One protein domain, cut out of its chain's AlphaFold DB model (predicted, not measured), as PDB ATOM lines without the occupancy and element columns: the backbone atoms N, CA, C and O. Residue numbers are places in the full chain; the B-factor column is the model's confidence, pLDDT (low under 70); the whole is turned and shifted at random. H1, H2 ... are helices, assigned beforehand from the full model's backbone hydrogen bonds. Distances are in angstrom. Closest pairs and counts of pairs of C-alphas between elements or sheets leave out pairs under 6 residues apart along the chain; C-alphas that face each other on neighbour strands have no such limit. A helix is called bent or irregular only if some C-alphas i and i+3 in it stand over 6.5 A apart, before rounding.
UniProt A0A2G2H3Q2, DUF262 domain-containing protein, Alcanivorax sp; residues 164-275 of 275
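This is residues 164 to 275 of the 275 residues of the protein "DUF262 domain-containing protein" of Alcanivorax sp (UniProt A0A2G2H3Q2). What shape do these atoms make? Helices gather round H5, which lies in the middle: H2 and H6 cross it, the longest helix, H7, runs along one side with H2 near its first part, and H1 lies beside H6. H3 and H4 lie near the beginning of H5, and the tail of residues 270 to 275 sticks out. What is it built of? The printed part has 112 residues with seven named helices, H1 to H7 in order, and no named strand; the class is all helix, and the whole is compact, with a radius of gyration of the C-alphas of 14.5 A and spans of 41 by 36 by 27 A.

What does the longest helix meet? H7, residues 246 to 266, only just touches H2, residues 175 to 183, with 3 pairs of C-alphas within 8 A, the closest those of Arg 249 and Leu 179, 7.3 A apart; the tilt is shallow, 23 degrees, the same way, and H7 touches with residues 249 to 252 alone. H7 and H3, residues 187 to 192, are near each other. What stands round H5? H5, residues 207 to 221, touches H2 with residues 209 to 213 alone, at a steep tilt of 59 degrees, opposite ways; the closest C-alphas, of Val 209 and Leu 181, are 5.8 A apart. H5 touches H6, residues 229 to 239, with residues 213 to 217 alone, about perpendicular at 77 degrees; the C-alphas of Thr 217 and Met 233 are closest, 5.8 A apart. H4, residues 201 to 204, is close to H5 but not clearly touching, the closest C-alphas being those of Ala 202 and Asp 208, 7.2 A. Where is H1? H1, residues 164 to 171, only just touches H6, with 3 pairs of C-alphas within 8 A, the closest those of Arg 168 and Asp 234, 6.7 A, at a shallow tilt of 13 degrees, the same way. How are the backbones paired? Every O i to N i+4 pair is within hydrogen-bond range in H1, H2, H3, H5 and H6, and 15 of 17 are in H7; H4 is too short for such a pair.

Where do the helices begin and end? C-alpha 164 of H1 is at (-13.167, -44.848, -34.812), and C-alpha 266 of H7 is at (-40.082, -35.442, -36.739). How long are the longer ones? From first to last C-alpha H7 measures 28.6 A, H5 20.2 A and H6 15.2 A. Is H7 straight? It has a kink of 57 degrees near residue 260 and is irregular, with C-alphas 262 and 265 9.5 A apart.

How far does it reach? The two C-alphas farthest apart, of Tyr 242 and Asn 275, are 47.2 A apart. Is the backbone unbroken? The printed part has no cut, and no link is long. Where is confidence low? The model's mean pLDDT is 85.9 over the printed part; residues 223 to 226, 271 and 273 to 275 are under 70.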
ATOM      1  N   ARG A 164     -13.555 -45.632 -36.005       81.81
ATOM      2  CA  ARG A 164     -13.167 -44.848 -34.812       81.81
ATOM      3  C   ARG A 164     -13.989 -45.184 -33.564       81.81
ATOM      4  O   ARG A 164     -13.411 -45.295 -32.493       81.81
ATOM      5  N   GLN A 165     -15.300 -45.400 -33.687       86.06
ATOM      6  CA  GLN A 165     -16.111 -45.788 -32.532       86.06
ATOM      7  C   GLN A 165     -15.756 -47.179 -31.980       86.06
ATOM      8  O   GLN A 165     -15.700 -47.350 -30.769       86.06
ATOM      9  N   GLU A 166     -15.451 -48.157 -32.834       77.38
ATOM     10  CA  GLU A 166     -14.951 -49.470 -32.405       77.38
ATOM     11  C   GLU A 166     -13.597 -49.348 -31.699       77.38
ATOM     12  O   GLU A 166     -13.352 -50.048 -30.719       77.38
ATOM     13  N   ILE A 167     -12.753 -48.419 -32.162       76.81
ATOM     14  CA  ILE A 167     -11.464 -48.106 -31.536       76.81
ATOM     15  C   ILE A 167     -11.673 -47.536 -30.129       76.81
ATOM     16  O   ILE A 167     -11.086 -48.043 -29.178       76.81
ATOM     17  N   ARG A 168     -12.566 -46.549 -29.974       84.12
ATOM     18  CA  ARG A 168     -12.903 -45.959 -28.666       84.12
ATOM     19  C   ARG A 168     -13.416 -46.989 -27.679       84.12
ATOM     20  O   ARG A 168     -13.035 -46.953 -26.515       84.12
ATOM     21  N   ASN A 169     -14.269 -47.898 -28.137       80.69
ATOM     22  CA  ASN A 169     -14.877 -48.864 -27.238       80.69
ATOM     23  C   ASN A 169     -13.850 -49.856 -26.665       80.69
ATOM     24  O   ASN A 169     -14.047 -50.333 -25.553       80.69
ATOM     25  N   VAL A 170     -12.767 -50.141 -27.402       72.88
ATOM     26  CA  VAL A 170     -11.620 -50.919 -26.899       72.88
ATOM     27  C   VAL A 170     -10.749 -50.061 -25.990       72.88
ATOM     28  O   VAL A 170     -10.422 -50.459 -24.879       72.88
ATOM     29  N   ALA A 171     -10.364 -48.884 -26.479       73.25
ATOM     30  CA  ALA A 171      -9.387 -48.017 -25.833       73.25
ATOM     31  C   ALA A 171      -9.838 -47.523 -24.459       73.25
ATOM     32  O   ALA A 171      -9.040 -47.419 -23.532       73.25
ATOM     33  N   TYR A 172     -11.129 -47.228 -24.350       81.94
ATOM     34  CA  TYR A 172     -11.737 -46.590 -23.194       81.94
ATOM     35  C   TYR A 172     -12.793 -47.501 -22.565       81.94
ATOM     36  O   TYR A 172     -13.840 -47.036 -22.112       81.94
ATOM     37  N   ALA A 173     -12.546 -48.815 -22.572       79.00
ATOM     38  CA  ALA A 173     -13.399 -49.782 -21.895       79.00
ATOM     39  C   ALA A 173     -13.540 -49.423 -20.404       79.00
ATOM     40  O   ALA A 173     -12.561 -49.088 -19.737       79.00
ATOM     41  N   GLY A 174     -14.764 -49.461 -19.883       83.06
ATOM     42  CA  GLY A 174     -15.067 -49.023 -18.524       83.06
ATOM     43  C   GLY A 174     -16.524 -48.585 -18.349       83.06
ATOM     44  O   GLY A 174     -17.303 -48.638 -19.310       83.06
ATOM     45  N   PRO A 175     -16.895 -48.117 -17.141       89.56
ATOM     46  CA  PRO A 175     -18.264 -47.734 -16.788       89.56
ATOM     47  C   PRO A 175     -18.951 -46.795 -17.788       89.56
ATOM     48  O   PRO A 175     -20.137 -46.974 -18.087       89.56
ATOM     49  N   LEU A 176     -18.218 -45.817 -18.331       93.06
ATOM     50  CA  LEU A 176     -18.749 -44.904 -19.343       93.06
ATOM     51  C   LEU A 176     -19.085 -45.630 -20.644       93.06
ATOM     52  O   LEU A 176     -20.209 -45.520 -21.128       93.06
ATOM     53  N   ASN A 177     -18.144 -46.395 -21.195       90.50
ATOM     54  CA  ASN A 177     -18.355 -47.145 -22.431       90.50
ATOM     55  C   ASN A 177     -19.541 -48.117 -22.308       90.50
ATOM     56  O   ASN A 177     -20.393 -48.188 -23.197       90.50
ATOM     57  N   ASP A 178     -19.661 -48.787 -21.159       90.06
ATOM     58  CA  ASP A 178     -20.781 -49.677 -20.852       90.06
ATOM     59  C   ASP A 178     -22.115 -48.927 -20.764       90.06
ATOM     60  O   ASP A 178     -23.163 -49.447 -21.162       90.06
ATOM     61  N   LEU A 179     -22.119 -47.692 -20.251       94.25
ATOM     62  CA  LEU A 179     -23.303 -46.839 -20.303       94.25
ATOM     63  C   LEU A 179     -23.657 -46.461 -21.745       94.25
ATOM     64  O   LEU A 179     -24.820 -46.593 -22.119       94.25
ATOM     65  N   LEU A 180     -22.694 -46.011 -22.554       95.19
ATOM     66  CA  LEU A 180     -22.946 -45.600 -23.940       95.19
ATOM     67  C   LEU A 180     -23.566 -46.738 -24.757       95.19
ATOM     68  O   LEU A 180     -24.540 -46.525 -25.482       95.19
ATOM     69  N   LEU A 181     -23.049 -47.958 -24.584       91.75
ATOM     70  CA  LEU A 181     -23.601 -49.164 -25.194       91.75
ATOM     71  C   LEU A 181     -25.049 -49.403 -24.759       91.75
ATOM     72  O   LEU A 181     -25.908 -49.585 -25.620       91.75
ATOM     73  N   ARG A 182     -25.347 -49.326 -23.455       92.69
ATOM     74  CA  ARG A 182     -26.716 -49.481 -22.930       92.69
ATOM     75  C   ARG A 182     -27.670 -48.410 -23.458       92.69
ATOM     76  O   ARG A 182     -28.761 -48.729 -23.912       92.69
ATOM     77  N   LEU A 183     -27.268 -47.143 -23.445       95.12
ATOM     78  CA  LEU A 183     -28.099 -46.039 -23.937       95.12
ATOM     79  C   LEU A 183     -28.352 -46.134 -25.449       95.12
ATOM     80  O   LEU A 183     -29.432 -45.772 -25.920       95.12
ATOM     81  N   SER A 184     -27.402 -46.694 -26.208       93.94
ATOM     82  CA  SER A 184     -27.572 -46.950 -27.646       93.94
ATOM     83  C   SER A 184     -28.681 -47.963 -27.957       93.94
ATOM     84  O   SER A 184     -29.137 -48.043 -29.098       93.94
ATOM     85  N   GLU A 185     -29.139 -48.738 -26.965       92.00
ATOM     86  CA  GLU A 185     -30.245 -49.691 -27.102       92.00
ATOM     87  C   GLU A 185     -31.626 -49.032 -27.128       92.00
ATOM     88  O   GLU A 185     -32.619 -49.714 -27.390       92.00
ATOM     89  N   ASN A 186     -31.707 -47.712 -26.935       93.06
ATOM     90  CA  ASN A 186     -32.961 -46.977 -27.030       93.06
ATOM     91  C   ASN A 186     -33.640 -47.202 -28.397       93.06
ATOM     92  O   ASN A 186     -33.116 -46.831 -29.451       93.06
ATOM     93  N   ALA A 187     -34.839 -47.792 -28.372       91.06
ATOM     94  CA  ALA A 187     -35.557 -48.202 -29.579       91.06
ATOM     95  C   ALA A 187     -35.879 -47.024 -30.509       91.06
ATOM     96  O   ALA A 187     -35.707 -47.139 -31.722       91.06
ATOM     97  N   ARG A 188     -36.281 -45.877 -29.946       89.69
ATOM     98  CA  ARG A 188     -36.633 -44.691 -30.733       89.69
ATOM     99  C   ARG A 188     -35.398 -44.056 -31.380       89.69
ATOM    100  O   ARG A 188     -35.467 -43.620 -32.525       89.69
ATOM    101  N   LEU A 189     -34.249 -44.049 -30.692       90.81
ATOM    102  CA  LEU A 189     -32.974 -43.636 -31.295       90.81
ATOM    103  C   LEU A 189     -32.601 -44.550 -32.467       90.81
ATOM    104  O   LEU A 189     -32.327 -44.072 -33.568       90.81
ATOM    105  N   ARG A 190     -32.606 -45.868 -32.235       91.94
ATOM    106  CA  ARG A 190     -32.246 -46.873 -33.245       91.94
ATOM    107  C   ARG A 190     -33.126 -46.784 -34.482       91.94
ATOM    108  O   ARG A 190     -32.606 -46.816 -35.596       91.94
ATOM    109  N   GLU A 191     -34.427 -46.595 -34.303       90.75
ATOM    110  CA  GLU A 191     -35.363 -46.381 -35.402       90.75
ATOM    111  C   GLU A 191     -34.966 -45.172 -36.262       90.75
ATOM    112  O   GLU A 191     -34.816 -45.305 -37.480       90.75
ATOM    113  N   LYS A 192     -34.700 -44.010 -35.647       89.69
ATOM    114  CA  LYS A 192     -34.293 -42.799 -36.385       89.69
ATOM    115  C   LYS A 192     -32.931 -42.953 -37.070       89.69
ATOM    116  O   LYS A 192     -32.715 -42.387 -38.141       89.69
ATOM    117  N   LEU A 193     -32.050 -43.790 -36.525       89.44
ATOM    118  CA  LEU A 193     -30.773 -44.169 -37.141       89.44
ATOM    119  C   LEU A 193     -30.882 -45.333 -38.147       89.44
ATOM    120  O   LEU A 193     -29.866 -45.768 -38.689       89.44
ATOM    121  N   LYS A 194     -32.092 -45.829 -38.446       90.31
ATOM    122  CA  LYS A 194     -32.348 -46.952 -39.375       90.31
ATOM    123  C   LYS A 194     -31.678 -48.267 -38.946       90.31
ATOM    124  O   LYS A 194     -31.286 -49.110 -39.765       90.31
ATOM    125  N   VAL A 195     -31.554 -48.453 -37.637       90.00
ATOM    126  CA  VAL A 195     -31.098 -49.678 -36.982       90.00
ATOM    127  C   VAL A 195     -32.320 -50.556 -36.701       90.00
ATOM    128  O   VAL A 195     -32.951 -50.460 -35.656       90.00
ATOM    129  N   TYR A 196     -32.664 -51.412 -37.664       88.31
ATOM    130  CA  TYR A 196     -33.808 -52.331 -37.573       88.31
ATOM    131  C   TYR A 196     -33.403 -53.751 -37.170       88.31
ATOM    132  O   TYR A 196     -34.237 -54.555 -36.769       88.31
ATOM    133  N   SER A 197     -32.123 -54.091 -37.327       86.31
ATOM    134  CA  SER A 197     -31.569 -55.392 -36.957       86.31
ATOM    135  C   SER A 197     -30.054 -55.301 -36.818       86.31
ATOM    136  O   SER A 197     -29.440 -54.333 -37.268       86.31
ATOM    137  N   GLU A 198     -29.436 -56.363 -36.309       79.31
ATOM    138  CA  GLU A 198     -27.975 -56.459 -36.231       79.31
ATOM    139  C   GLU A 198     -27.285 -56.449 -37.608       79.31
ATOM    140  O   GLU A 198     -26.101 -56.148 -37.727       79.31
ATOM    141  N   LYS A 199     -28.038 -56.729 -38.680       78.50
ATOM    142  CA  LYS A 199     -27.547 -56.675 -40.064       78.50
ATOM    143  C   LYS A 199     -27.542 -55.256 -40.638       78.50
ATOM    144  O   LYS A 199     -26.914 -55.033 -41.675       78.50
ATOM    145  N   SER A 200     -28.235 -54.304 -40.005       86.31
ATOM    146  CA  SER A 200     -28.268 -52.909 -40.456       86.31
ATOM    147  C   SER A 200     -26.850 -52.343 -40.527       86.31
ATOM    148  O   SER A 200     -26.070 -52.481 -39.590       86.31
ATOM    149  N   THR A 201     -26.515 -51.655 -41.620       85.06
ATOM    150  CA  THR A 201     -25.194 -51.022 -41.774       85.06
ATOM    151  C   THR A 201     -24.903 -50.038 -40.640       85.06
ATOM    152  O   THR A 201     -23.814 -50.085 -40.088       85.06
ATOM    153  N   ALA A 202     -25.884 -49.229 -40.223       86.62
ATOM    154  CA  ALA A 202     -25.724 -48.298 -39.102       86.62
ATOM    155  C   ALA A 202     -25.400 -49.003 -37.773       86.62
ATOM    156  O   ALA A 202     -24.585 -48.524 -36.990       86.62
ATOM    157  N   PHE A 203     -25.970 -50.194 -37.553       86.88
ATOM    158  CA  PHE A 203     -25.640 -51.018 -36.395       86.88
ATOM    159  C   PHE A 203     -24.207 -51.528 -36.504       86.88
ATOM    160  O   PHE A 203     -23.403 -51.279 -35.616       86.88
ATOM    161  N   ARG A 204     -23.838 -52.176 -37.614       81.31
ATOM    162  CA  ARG A 204     -22.470 -52.689 -37.810       81.31
ATOM    163  C   ARG A 204     -21.398 -51.606 -37.681       81.31
ATOM    164  O   ARG A 204     -20.315 -51.885 -37.198       81.31
ATOM    165  N   ASN A 205     -21.737 -50.372 -38.041       83.06
ATOM    166  CA  ASN A 205     -20.854 -49.218 -37.921       83.06
ATOM    167  C   ASN A 205     -20.780 -48.601 -36.516       83.06
ATOM    168  O   ASN A 205     -19.956 -47.721 -36.299       83.06
ATOM    169  N   MET A 206     -21.643 -49.034 -35.593       88.88
ATOM    170  CA  MET A 206     -21.822 -48.448 -34.260       88.88
ATOM    171  C   MET A 206     -22.284 -46.985 -34.269       88.88
ATOM    172  O   MET A 206     -21.982 -46.231 -33.343       88.88
ATOM    173  N   ASP A 207     -23.054 -46.592 -35.289       90.38
ATOM    174  CA  ASP A 207     -23.558 -45.224 -35.421       90.38
ATOM    175  C   ASP A 207     -24.441 -44.850 -34.214       90.38
ATOM    176  O   ASP A 207     -24.416 -43.714 -33.754       90.38
ATOM    177  N   ASP A 208     -25.195 -45.803 -33.660       92.50
ATOM    178  CA  ASP A 208     -26.010 -45.627 -32.451       92.50
ATOM    179  C   ASP A 208     -25.174 -45.241 -31.227       92.50
ATOM    180  O   ASP A 208     -25.472 -44.239 -30.579       92.50
ATOM    181  N   VAL A 209     -24.097 -45.977 -30.951       94.00
ATOM    182  CA  VAL A 209     -23.172 -45.672 -29.847       94.00
ATOM    183  C   VAL A 209     -22.477 -44.332 -30.078       94.00
ATOM    184  O   VAL A 209     -22.386 -43.514 -29.162       94.00
ATOM    185  N   GLU A 210     -22.045 -44.067 -31.314       94.12
ATOM    186  CA  GLU A 210     -21.393 -42.808 -31.672       94.12
ATOM    187  C   GLU A 210     -22.309 -41.602 -31.411       94.12
ATOM    188  O   GLU A 210     -21.858 -40.590 -30.877       94.12
ATOM    189  N   HIS A 211     -23.608 -41.693 -31.722       94.56
ATOM    190  CA  HIS A 211     -24.556 -40.599 -31.472       94.56
ATOM    191  C   HIS A 211     -24.771 -40.329 -29.979       94.56
ATOM    192  O   HIS A 211     -24.874 -39.163 -29.592       94.56
ATOM    193  N   VAL A 212     -24.802 -41.372 -29.142       96.06
ATOM    194  CA  VAL A 212     -24.865 -41.202 -27.682       96.06
ATOM    195  C   VAL A 212     -23.603 -40.499 -27.177       96.06
ATOM    196  O   VAL A 212     -23.700 -39.535 -26.420       96.06
ATOM    197  N   LEU A 213     -22.421 -40.916 -27.637       95.75
ATOM    198  CA  LEU A 213     -21.165 -40.266 -27.253       95.75
ATOM    199  C   LEU A 213     -21.135 -38.799 -27.701       95.75
ATOM    200  O   LEU A 213     -20.849 -37.913 -26.902       95.75
ATOM    201  N   ARG A 214     -21.527 -38.519 -28.950       94.19
ATOM    202  CA  ARG A 214     -21.622 -37.148 -29.474       94.19
ATOM    203  C   ARG A 214     -22.538 -36.272 -28.626       94.19
ATOM    204  O   ARG A 214     -22.206 -35.109 -28.421       94.19
ATOM    205  N   PHE A 215     -23.656 -36.800 -28.123       94.31
ATOM    206  CA  PHE A 215     -24.532 -36.056 -27.216       94.31
ATOM    207  C   PHE A 215     -23.777 -35.581 -25.969       94.31
ATOM    208  O   PHE A 215     -23.804 -34.387 -25.673       94.31
ATOM    209  N   PHE A 216     -23.067 -36.477 -25.279       94.75
ATOM    210  CA  PHE A 216     -22.334 -36.118 -24.063       94.75
ATOM    211  C   PHE A 216     -21.147 -35.197 -24.340       94.75
ATOM    212  O   PHE A 216     -20.989 -34.192 -23.647       94.75
ATOM    213  N   THR A 217     -20.362 -35.481 -25.383       93.06
ATOM    214  CA  THR A 217     -19.230 -34.633 -25.782       93.06
ATOM    215  C   THR A 217     -19.697 -33.214 -26.103       93.06
ATOM    216  O   THR A 217     -19.122 -32.244 -25.616       93.06
ATOM    217  N   ILE A 218     -20.781 -33.070 -26.875       91.25
ATOM    218  CA  ILE A 218     -21.302 -31.749 -27.235       91.25
ATOM    219  C   ILE A 218     -21.881 -31.052 -26.006       91.25
ATOM    220  O   ILE A 218     -21.536 -29.905 -25.743       91.25
ATOM    221  N   LYS A 219     -22.720 -31.731 -25.222       90.25
ATOM    222  CA  LYS A 219     -23.354 -31.133 -24.045       90.25
ATOM    223  C   LYS A 219     -22.329 -30.577 -23.049       90.25
ATOM    224  O   LYS A 219     -22.500 -29.452 -22.586       90.25
ATOM    225  N   ASN A 220     -21.280 -31.343 -22.756       85.25
ATOM    226  CA  ASN A 220     -20.276 -30.981 -21.754       85.25
ATOM    227  C   ASN A 220     -19.152 -30.089 -22.308       85.25
ATOM    228  O   ASN A 220     -18.470 -29.424 -21.534       85.25
ATOM    229  N   GLY A 221     -18.965 -30.041 -23.632       79.12
ATOM    230  CA  GLY A 221     -17.824 -29.373 -24.268       79.12
ATOM    231  C   GLY A 221     -18.151 -28.207 -25.208       79.12
ATOM    232  O   GLY A 221     -17.223 -27.564 -25.696       79.12
ATOM    233  N   TRP A 222     -19.426 -27.891 -25.492       75.50
ATOM    234  CA  TRP A 222     -19.777 -26.990 -26.608       75.50
ATOM    235  C   TRP A 222     -19.150 -25.591 -26.569       75.50
ATOM    236  O   TRP A 222     -18.910 -25.019 -27.627       75.50
ATOM    237  N   GLN A 223     -18.867 -25.041 -25.385       69.94
ATOM    238  CA  GLN A 223     -18.312 -23.686 -25.240       69.94
ATOM    239  C   GLN A 223     -16.802 -23.610 -25.511       69.94
ATOM    240  O   GLN A 223     -16.289 -22.525 -25.773       69.94
ATOM    241  N   GLY A 224     -16.096 -24.744 -25.447       68.38
ATOM    242  CA  GLY A 224     -14.642 -24.833 -25.616       68.38
ATOM    243  C   GLY A 224     -14.189 -25.661 -26.822       68.38
ATOM    244  O   GLY A 224     -12.989 -25.737 -27.074       68.38
ATOM    245  N   MET A 225     -15.116 -26.273 -27.570       68.38
ATOM    246  CA  MET A 225     -14.786 -27.077 -28.750       68.38
ATOM    247  C   MET A 225     -14.275 -26.195 -29.897       68.38
ATOM    248  O   MET A 225     -15.049 -25.542 -30.596       68.38
ATOM    249  N   GLY A 226     -12.957 -26.207 -30.104       61.66
ATOM    250  CA  GLY A 226     -12.299 -25.655 -31.296       61.66
ATOM    251  C   GLY A 226     -11.714 -26.720 -32.234       61.66
ATOM    252  O   GLY A 226     -11.288 -26.386 -33.338       61.66
ATOM    253  N   GLY A 227     -11.667 -27.985 -31.794       74.44
ATOM    254  CA  GLY A 227     -11.052 -29.106 -32.508       74.44
ATOM    255  C   GLY A 227     -12.005 -29.920 -33.393       74.44
ATOM    256  O   GLY A 227     -13.188 -29.614 -33.552       74.44
ATOM    257  N   VAL A 228     -11.473 -30.997 -33.981       84.38
ATOM    258  CA  VAL A 228     -12.263 -31.997 -34.714       84.38
ATOM    259  C   VAL A 228     -13.075 -32.807 -33.701       84.38
ATOM    260  O   VAL A 228     -12.508 -33.381 -32.779       84.38
ATOM    261  N   LEU A 229     -14.397 -32.910 -33.897       87.12
ATOM    262  CA  LEU A 229     -15.308 -33.590 -32.959       87.12
ATOM    263  C   LEU A 229     -14.845 -35.004 -32.579       87.12
ATOM    264  O   LEU A 229     -15.021 -35.426 -31.444       87.12
ATOM    265  N   ALA A 230     -14.249 -35.734 -33.522       86.12
ATOM    266  CA  ALA A 230     -13.747 -37.076 -33.264       86.12
ATOM    267  C   ALA A 230     -12.667 -37.114 -32.169       86.12
ATOM    268  O   ALA A 230     -12.657 -38.063 -31.394       86.12
ATOM    269  N   ASP A 231     -11.809 -36.100 -32.093       85.94
ATOM    270  CA  ASP A 231     -10.717 -36.039 -31.119       85.94
ATOM    271  C   ASP A 231     -11.245 -35.568 -29.749       85.94
ATOM    272  O   ASP A 231     -10.826 -36.064 -28.708       85.94
ATOM    273  N   GLU A 232     -12.248 -34.684 -29.739       90.25
ATOM    274  CA  GLU A 232     -12.969 -34.290 -28.516       90.25
ATOM    275  C   GLU A 232     -13.740 -35.466 -27.901       90.25
ATOM    276  O   GLU A 232     -13.841 -35.588 -26.683       90.25
ATOM    277  N   MET A 233     -14.265 -36.368 -28.734       92.25
ATOM    278  CA  MET A 233     -14.895 -37.603 -28.267       92.25
ATOM    279  C   MET A 233     -13.875 -38.556 -27.635       92.25
ATOM    280  O   MET A 233     -14.172 -39.139 -26.596       92.25
ATOM    281  N   ASP A 234     -12.688 -38.702 -28.233       88.94
ATOM    282  CA  ASP A 234     -11.595 -39.511 -27.668       88.94
ATOM    283  C   ASP A 234     -11.165 -38.944 -26.304       88.94
ATOM    284  O   ASP A 234     -11.057 -39.675 -25.320       88.94
ATOM    285  N   LYS A 235     -11.017 -37.616 -26.217       88.75
ATOM    286  CA  LYS A 235     -10.710 -36.909 -24.971       88.75
ATOM    287  C   LYS A 235     -11.791 -37.110 -23.906       88.75
ATOM    288  O   LYS A 235     -11.462 -37.463 -22.778       88.75
ATOM    289  N   PHE A 236     -13.065 -36.940 -24.266       91.62
ATOM    290  CA  PHE A 236     -14.184 -37.138 -23.341       91.62
ATOM    291  C   PHE A 236     -14.186 -38.557 -22.759       91.62
ATOM    292  O   PHE A 236     -14.328 -38.718 -21.548       91.62
ATOM    293  N   MET A 237     -13.986 -39.569 -23.612       91.19
ATOM    294  CA  MET A 237     -13.906 -40.971 -23.190       91.19
ATOM    295  C   MET A 237     -12.734 -41.224 -22.240       91.19
ATOM    296  O   MET A 237     -12.913 -41.927 -21.251       91.19
ATOM    297  N   SER A 238     -11.566 -40.641 -22.521       88.12
ATOM    298  CA  SER A 238     -10.373 -40.756 -21.677       88.12
ATOM    299  C   SER A 238     -10.576 -40.125 -20.293       88.12
ATOM    300  O   SER A 238     -10.294 -40.748 -19.274       88.12
ATOM    301  N   GLU A 239     -11.114 -38.902 -20.244       89.81
ATOM    302  CA  GLU A 239     -11.281 -38.140 -18.997       89.81
ATOM    303  C   GLU A 239     -12.331 -38.747 -18.059       89.81
ATOM    304  O   GLU A 239     -12.149 -38.708 -16.847       89.81
ATOM    305  N   HIS A 240     -13.398 -39.333 -18.612       91.00
ATOM    306  CA  HIS A 240     -14.560 -39.805 -17.849       91.00
ATOM    307  C   HIS A 240     -14.663 -41.340 -17.811       91.00
ATOM    308  O   HIS A 240     -15.710 -41.886 -17.458       91.00
ATOM    309  N   GLN A 241     -13.600 -42.059 -18.199       87.19
ATOM    310  CA  GLN A 241     -13.610 -43.517 -18.382       87.19
ATOM    311  C   GLN A 241     -14.168 -44.272 -17.163       87.19
ATOM    312  O   GLN A 241     -14.925 -45.232 -17.327       87.19
ATOM    313  N   TYR A 242     -13.818 -43.818 -15.954       86.69
ATOM    314  CA  TYR A 242     -14.133 -44.470 -14.675       86.69
ATOM    315  C   TYR A 242     -15.054 -43.647 -13.762       86.69
ATOM    316  O   TYR A 242     -15.175 -43.959 -12.577       86.69
ATOM    317  N   ASP A 243     -15.700 -42.611 -14.294       87.25
ATOM    318  CA  ASP A 243     -16.594 -41.763 -13.507       87.25
ATOM    319  C   ASP A 243     -17.881 -42.495 -13.100       87.25
ATOM    320  O   ASP A 243     -18.280 -43.506 -13.683       87.25
ATOM    321  N   HIS A 244     -18.574 -41.961 -12.091       85.50
ATOM    322  CA  HIS A 244     -19.924 -42.405 -11.759       85.50
ATOM    323  C   HIS A 244     -20.912 -41.927 -12.828       85.50
ATOM    324  O   HIS A 244     -21.132 -40.734 -13.012       85.50
ATOM    325  N   VAL A 245     -21.529 -42.878 -13.527       88.44
ATOM    326  CA  VAL A 245     -22.291 -42.609 -14.757       88.44
ATOM    327  C   VAL A 245     -23.807 -42.470 -14.558       88.44
ATOM    328  O   VAL A 245     -24.543 -42.305 -15.531       88.44
ATOM    329  N   ASP A 246     -24.306 -42.561 -13.324       87.44
ATOM    330  CA  ASP A 246     -25.752 -42.565 -13.058       87.44
ATOM    331  C   ASP A 246     -26.425 -41.248 -13.464       87.44
ATOM    332  O   ASP A 246     -27.492 -41.264 -14.085       87.44
ATOM    333  N   ASP A 247     -25.764 -40.116 -13.214       88.69
ATOM    334  CA  ASP A 247     -26.264 -38.804 -13.625       88.69
ATOM    335  C   ASP A 247     -26.336 -38.698 -15.155       88.69
ATOM    336  O   ASP A 247     -27.360 -38.287 -15.703       88.69
ATOM    337  N   LEU A 248     -25.309 -39.177 -15.869       92.06
ATOM    338  CA  LEU A 248     -25.269 -39.172 -17.338       92.06
ATOM    339  C   LEU A 248     -26.440 -39.950 -17.947       92.06
ATOM    340  O   LEU A 248     -27.030 -39.522 -18.942       92.06
ATOM    341  N   ARG A 249     -26.816 -41.078 -17.335       92.81
ATOM    342  CA  ARG A 249     -27.979 -41.857 -17.767       92.81
ATOM    343  C   ARG A 249     -29.262 -41.031 -17.686       92.81
ATOM    344  O   ARG A 249     -29.989 -40.943 -18.675       92.81
ATOM    345  N   ILE A 250     -29.533 -40.438 -16.521       92.75
ATOM    346  CA  ILE A 250     -30.746 -39.640 -16.286       92.75
ATOM    347  C   ILE A 250     -30.809 -38.484 -17.284       92.75
ATOM    348  O   ILE A 250     -31.855 -38.212 -17.873       92.75
ATOM    349  N   GLU A 251     -29.679 -37.823 -17.510       92.81
ATOM    350  CA  GLU A 251     -29.590 -36.713 -18.445       92.81
ATOM    351  C   GLU A 251     -29.933 -37.105 -19.882       92.81
ATOM    352  O   GLU A 251     -30.678 -36.380 -20.550       92.81
ATOM    353  N   PHE A 252     -29.403 -38.234 -20.357       94.94
ATOM    354  CA  PHE A 252     -29.698 -38.734 -21.695       94.94
ATOM    355  C   PHE A 252     -31.172 -39.119 -21.834       94.94
ATOM    356  O   PHE A 252     -31.825 -38.682 -22.784       94.94
ATOM    357  N   ASP A 253     -31.711 -39.872 -20.870       92.75
ATOM    358  CA  ASP A 253     -33.104 -40.334 -20.876       92.75
ATOM    359  C   ASP A 253     -34.089 -39.148 -20.886       92.75
ATOM    360  O   ASP A 253     -35.056 -39.130 -21.652       92.75
ATOM    361  N   VAL A 254     -33.815 -38.099 -20.102       94.25
ATOM    362  CA  VAL A 254     -34.628 -36.873 -20.099       94.25
ATOM    363  C   VAL A 254     -34.513 -36.119 -21.424       94.25
ATOM    364  O   VAL A 254     -35.520 -35.626 -21.938       94.25
ATOM    365  N   ALA A 255     -33.307 -35.997 -21.982       93.38
ATOM    366  CA  ALA A 255     -33.095 -35.277 -23.233       93.38
ATOM    367  C   ALA A 255     -33.798 -35.967 -24.408       93.38
ATOM    368  O   ALA A 255     -34.520 -35.311 -25.163       93.38
ATOM    369  N   ILE A 256     -33.637 -37.286 -24.540       91.94
ATOM    370  CA  ILE A 256     -34.237 -38.042 -25.637       91.94
ATOM    371  C   ILE A 256     -35.764 -38.053 -25.537       91.94
ATOM    372  O   ILE A 256     -36.439 -37.830 -26.543       91.94
ATOM    373  N   GLU A 257     -36.321 -38.219 -24.334       91.56
ATOM    374  CA  GLU A 257     -37.768 -38.190 -24.128       91.56
ATOM    375  C   GLU A 257     -38.349 -36.818 -24.478       91.56
ATOM    376  O   GLU A 257     -39.333 -36.742 -25.213       91.56
ATOM    377  N   ARG A 258     -37.700 -35.721 -24.063       92.50
ATOM    378  CA  ARG A 258     -38.110 -34.363 -24.459       92.50
ATOM    379  C   ARG A 258     -38.089 -34.179 -25.972       92.50
ATOM    380  O   ARG A 258     -39.027 -33.602 -26.514       92.50
ATOM    381  N   CYS A 259     -37.071 -34.691 -26.663       90.56
ATOM    382  CA  CYS A 259     -37.022 -34.610 -28.122       90.56
ATOM    383  C   CYS A 259     -38.249 -35.266 -28.772       90.56
ATOM    384  O   CYS A 259     -38.878 -34.678 -29.652       90.56
ATOM    385  N   PHE A 260     -38.633 -36.455 -28.311       88.69
ATOM    386  CA  PHE A 260     -39.814 -37.140 -28.837       88.69
ATOM    387  C   PHE A 260     -41.133 -36.499 -28.389       88.69
ATOM    388  O   PHE A 260     -42.085 -36.500 -29.161       88.69
ATOM    389  N   GLN A 261     -41.198 -35.893 -27.204       91.00
ATOM    390  CA  GLN A 261     -42.387 -35.161 -26.758       91.00
ATOM    391  C   GLN A 261     -42.638 -33.892 -27.579       91.00
ATOM    392  O   GLN A 261     -43.781 -33.616 -27.935       91.00
ATOM    393  N   PHE A 262     -41.589 -33.125 -27.899       90.50
ATOM    394  CA  PHE A 262     -41.734 -31.873 -28.646       90.50
ATOM    395  C   PHE A 262     -41.893 -32.082 -30.152       90.50
ATOM    396  O   PHE A 262     -42.700 -31.397 -30.777       90.50
ATOM    397  N   TRP A 263     -41.130 -33.005 -30.741       86.94
ATOM    398  CA  TRP A 263     -41.075 -33.168 -32.198       86.94
ATOM    399  C   TRP A 263     -41.760 -34.437 -32.713       86.94
ATOM    400  O   TRP A 263     -41.935 -34.572 -33.925       86.94
ATOM    401  N   GLY A 264     -42.181 -35.352 -31.833       85.88
ATOM    402  CA  GLY A 264     -42.856 -36.592 -32.216       85.88
ATOM    403  C   GLY A 264     -42.052 -37.381 -33.249       85.88
ATOM    404  O   GLY A 264     -40.847 -37.592 -33.101       85.88
ATOM    405  N   GLU A 265     -42.711 -37.757 -34.344       82.19
ATOM    406  CA  GLU A 265     -42.074 -38.475 -35.451       82.19
ATOM    407  C   GLU A 265     -41.011 -37.664 -36.200       82.19
ATOM    408  O   GLU A 265     -40.124 -38.253 -36.821       82.19
ATOM    409  N   ASN A 266     -41.050 -36.334 -36.102       82.50
ATOM    410  CA  ASN A 266     -40.082 -35.442 -36.739       82.50
ATOM    411  C   ASN A 266     -38.821 -35.224 -35.885       82.50
ATOM    412  O   ASN A 266     -37.929 -34.478 -36.289       82.50
ATOM    413  N   ALA A 267     -38.712 -35.857 -34.711       82.62
ATOM    414  CA  ALA A 267     -37.491 -35.807 -33.918       82.62
ATOM    415  C   ALA A 267     -36.285 -36.275 -34.755       82.62
ATOM    416  O   ALA A 267     -36.356 -37.283 -35.462       82.62
ATOM    417  N   PHE A 268     -35.174 -35.536 -34.664       82.31
ATOM    418  CA  PHE A 268     -33.920 -35.783 -35.395       82.31
ATOM    419  C   PHE A 268     -33.990 -35.643 -36.930       82.31
ATOM    420  O   PHE A 268     -33.001 -35.930 -37.609       82.31
ATOM    421  N   TYR A 269     -35.102 -35.163 -37.500       78.25
ATOM    422  CA  TYR A 269     -35.132 -34.785 -38.914       78.25
ATOM    423  C   TYR A 269     -34.270 -33.545 -39.146       78.25
ATOM    424  O   TYR A 269     -34.250 -32.612 -38.341       78.25
ATOM    425  N   LYS A 270     -33.560 -33.518 -40.280       70.81
ATOM    426  CA  LYS A 270     -32.920 -32.281 -40.729       70.81
ATOM    427  C   LYS A 270     -34.018 -31.244 -40.983       70.81
ATOM    428  O   LYS A 270     -35.025 -31.615 -41.594       70.81
ATOM    429  N   PRO A 271     -33.831 -29.981 -40.568       63.97
ATOM    430  CA  PRO A 271     -34.722 -28.911 -40.984       63.97
ATOM    431  C   PRO A 271     -34.815 -28.946 -42.507       63.97
ATOM    432  O   PRO A 271     -33.788 -28.997 -43.192       63.97
ATOM    433  N   VAL A 272     -36.033 -28.993 -43.034       72.56
ATOM    434  CA  VAL A 272     -36.234 -28.770 -44.462       72.56
ATOM    435  C   VAL A 272     -35.942 -27.289 -44.660       72.56
ATOM    436  O   VAL A 272     -36.624 -26.448 -44.082       72.56
ATOM    437  N   ASN A 273     -34.866 -26.971 -45.379       61.03
ATOM    438  CA  ASN A 273     -34.654 -25.602 -45.823       61.03
ATOM    439  C   ASN A 273     -35.757 -25.310 -46.841       61.03
ATOM    440  O   ASN A 273     -35.681 -25.784 -47.976       61.03
ATOM    441  N   ASP A 274     -36.779 -24.575 -46.420       51.34
ATOM    442  CA  ASP A 274     -37.667 -23.894 -47.348       51.34
ATOM    443  C   ASP A 274     -36.821 -22.807 -48.030       51.34
ATOM    444  O   ASP A 274     -36.455 -21.809 -47.406       51.34
ATOM    445  N   ASN A 275     -36.404 -23.080 -49.271       43.47
ATOM    446  CA  ASN A 275     -35.789 -22.088 -50.159       43.47
ATOM    447  C   ASN A 275     -36.810 -21.023 -50.563       43.47
ATOM    448  O   ASN A 275     -37.948 -21.413 -50.911       43.47
TER     449      ASN A 275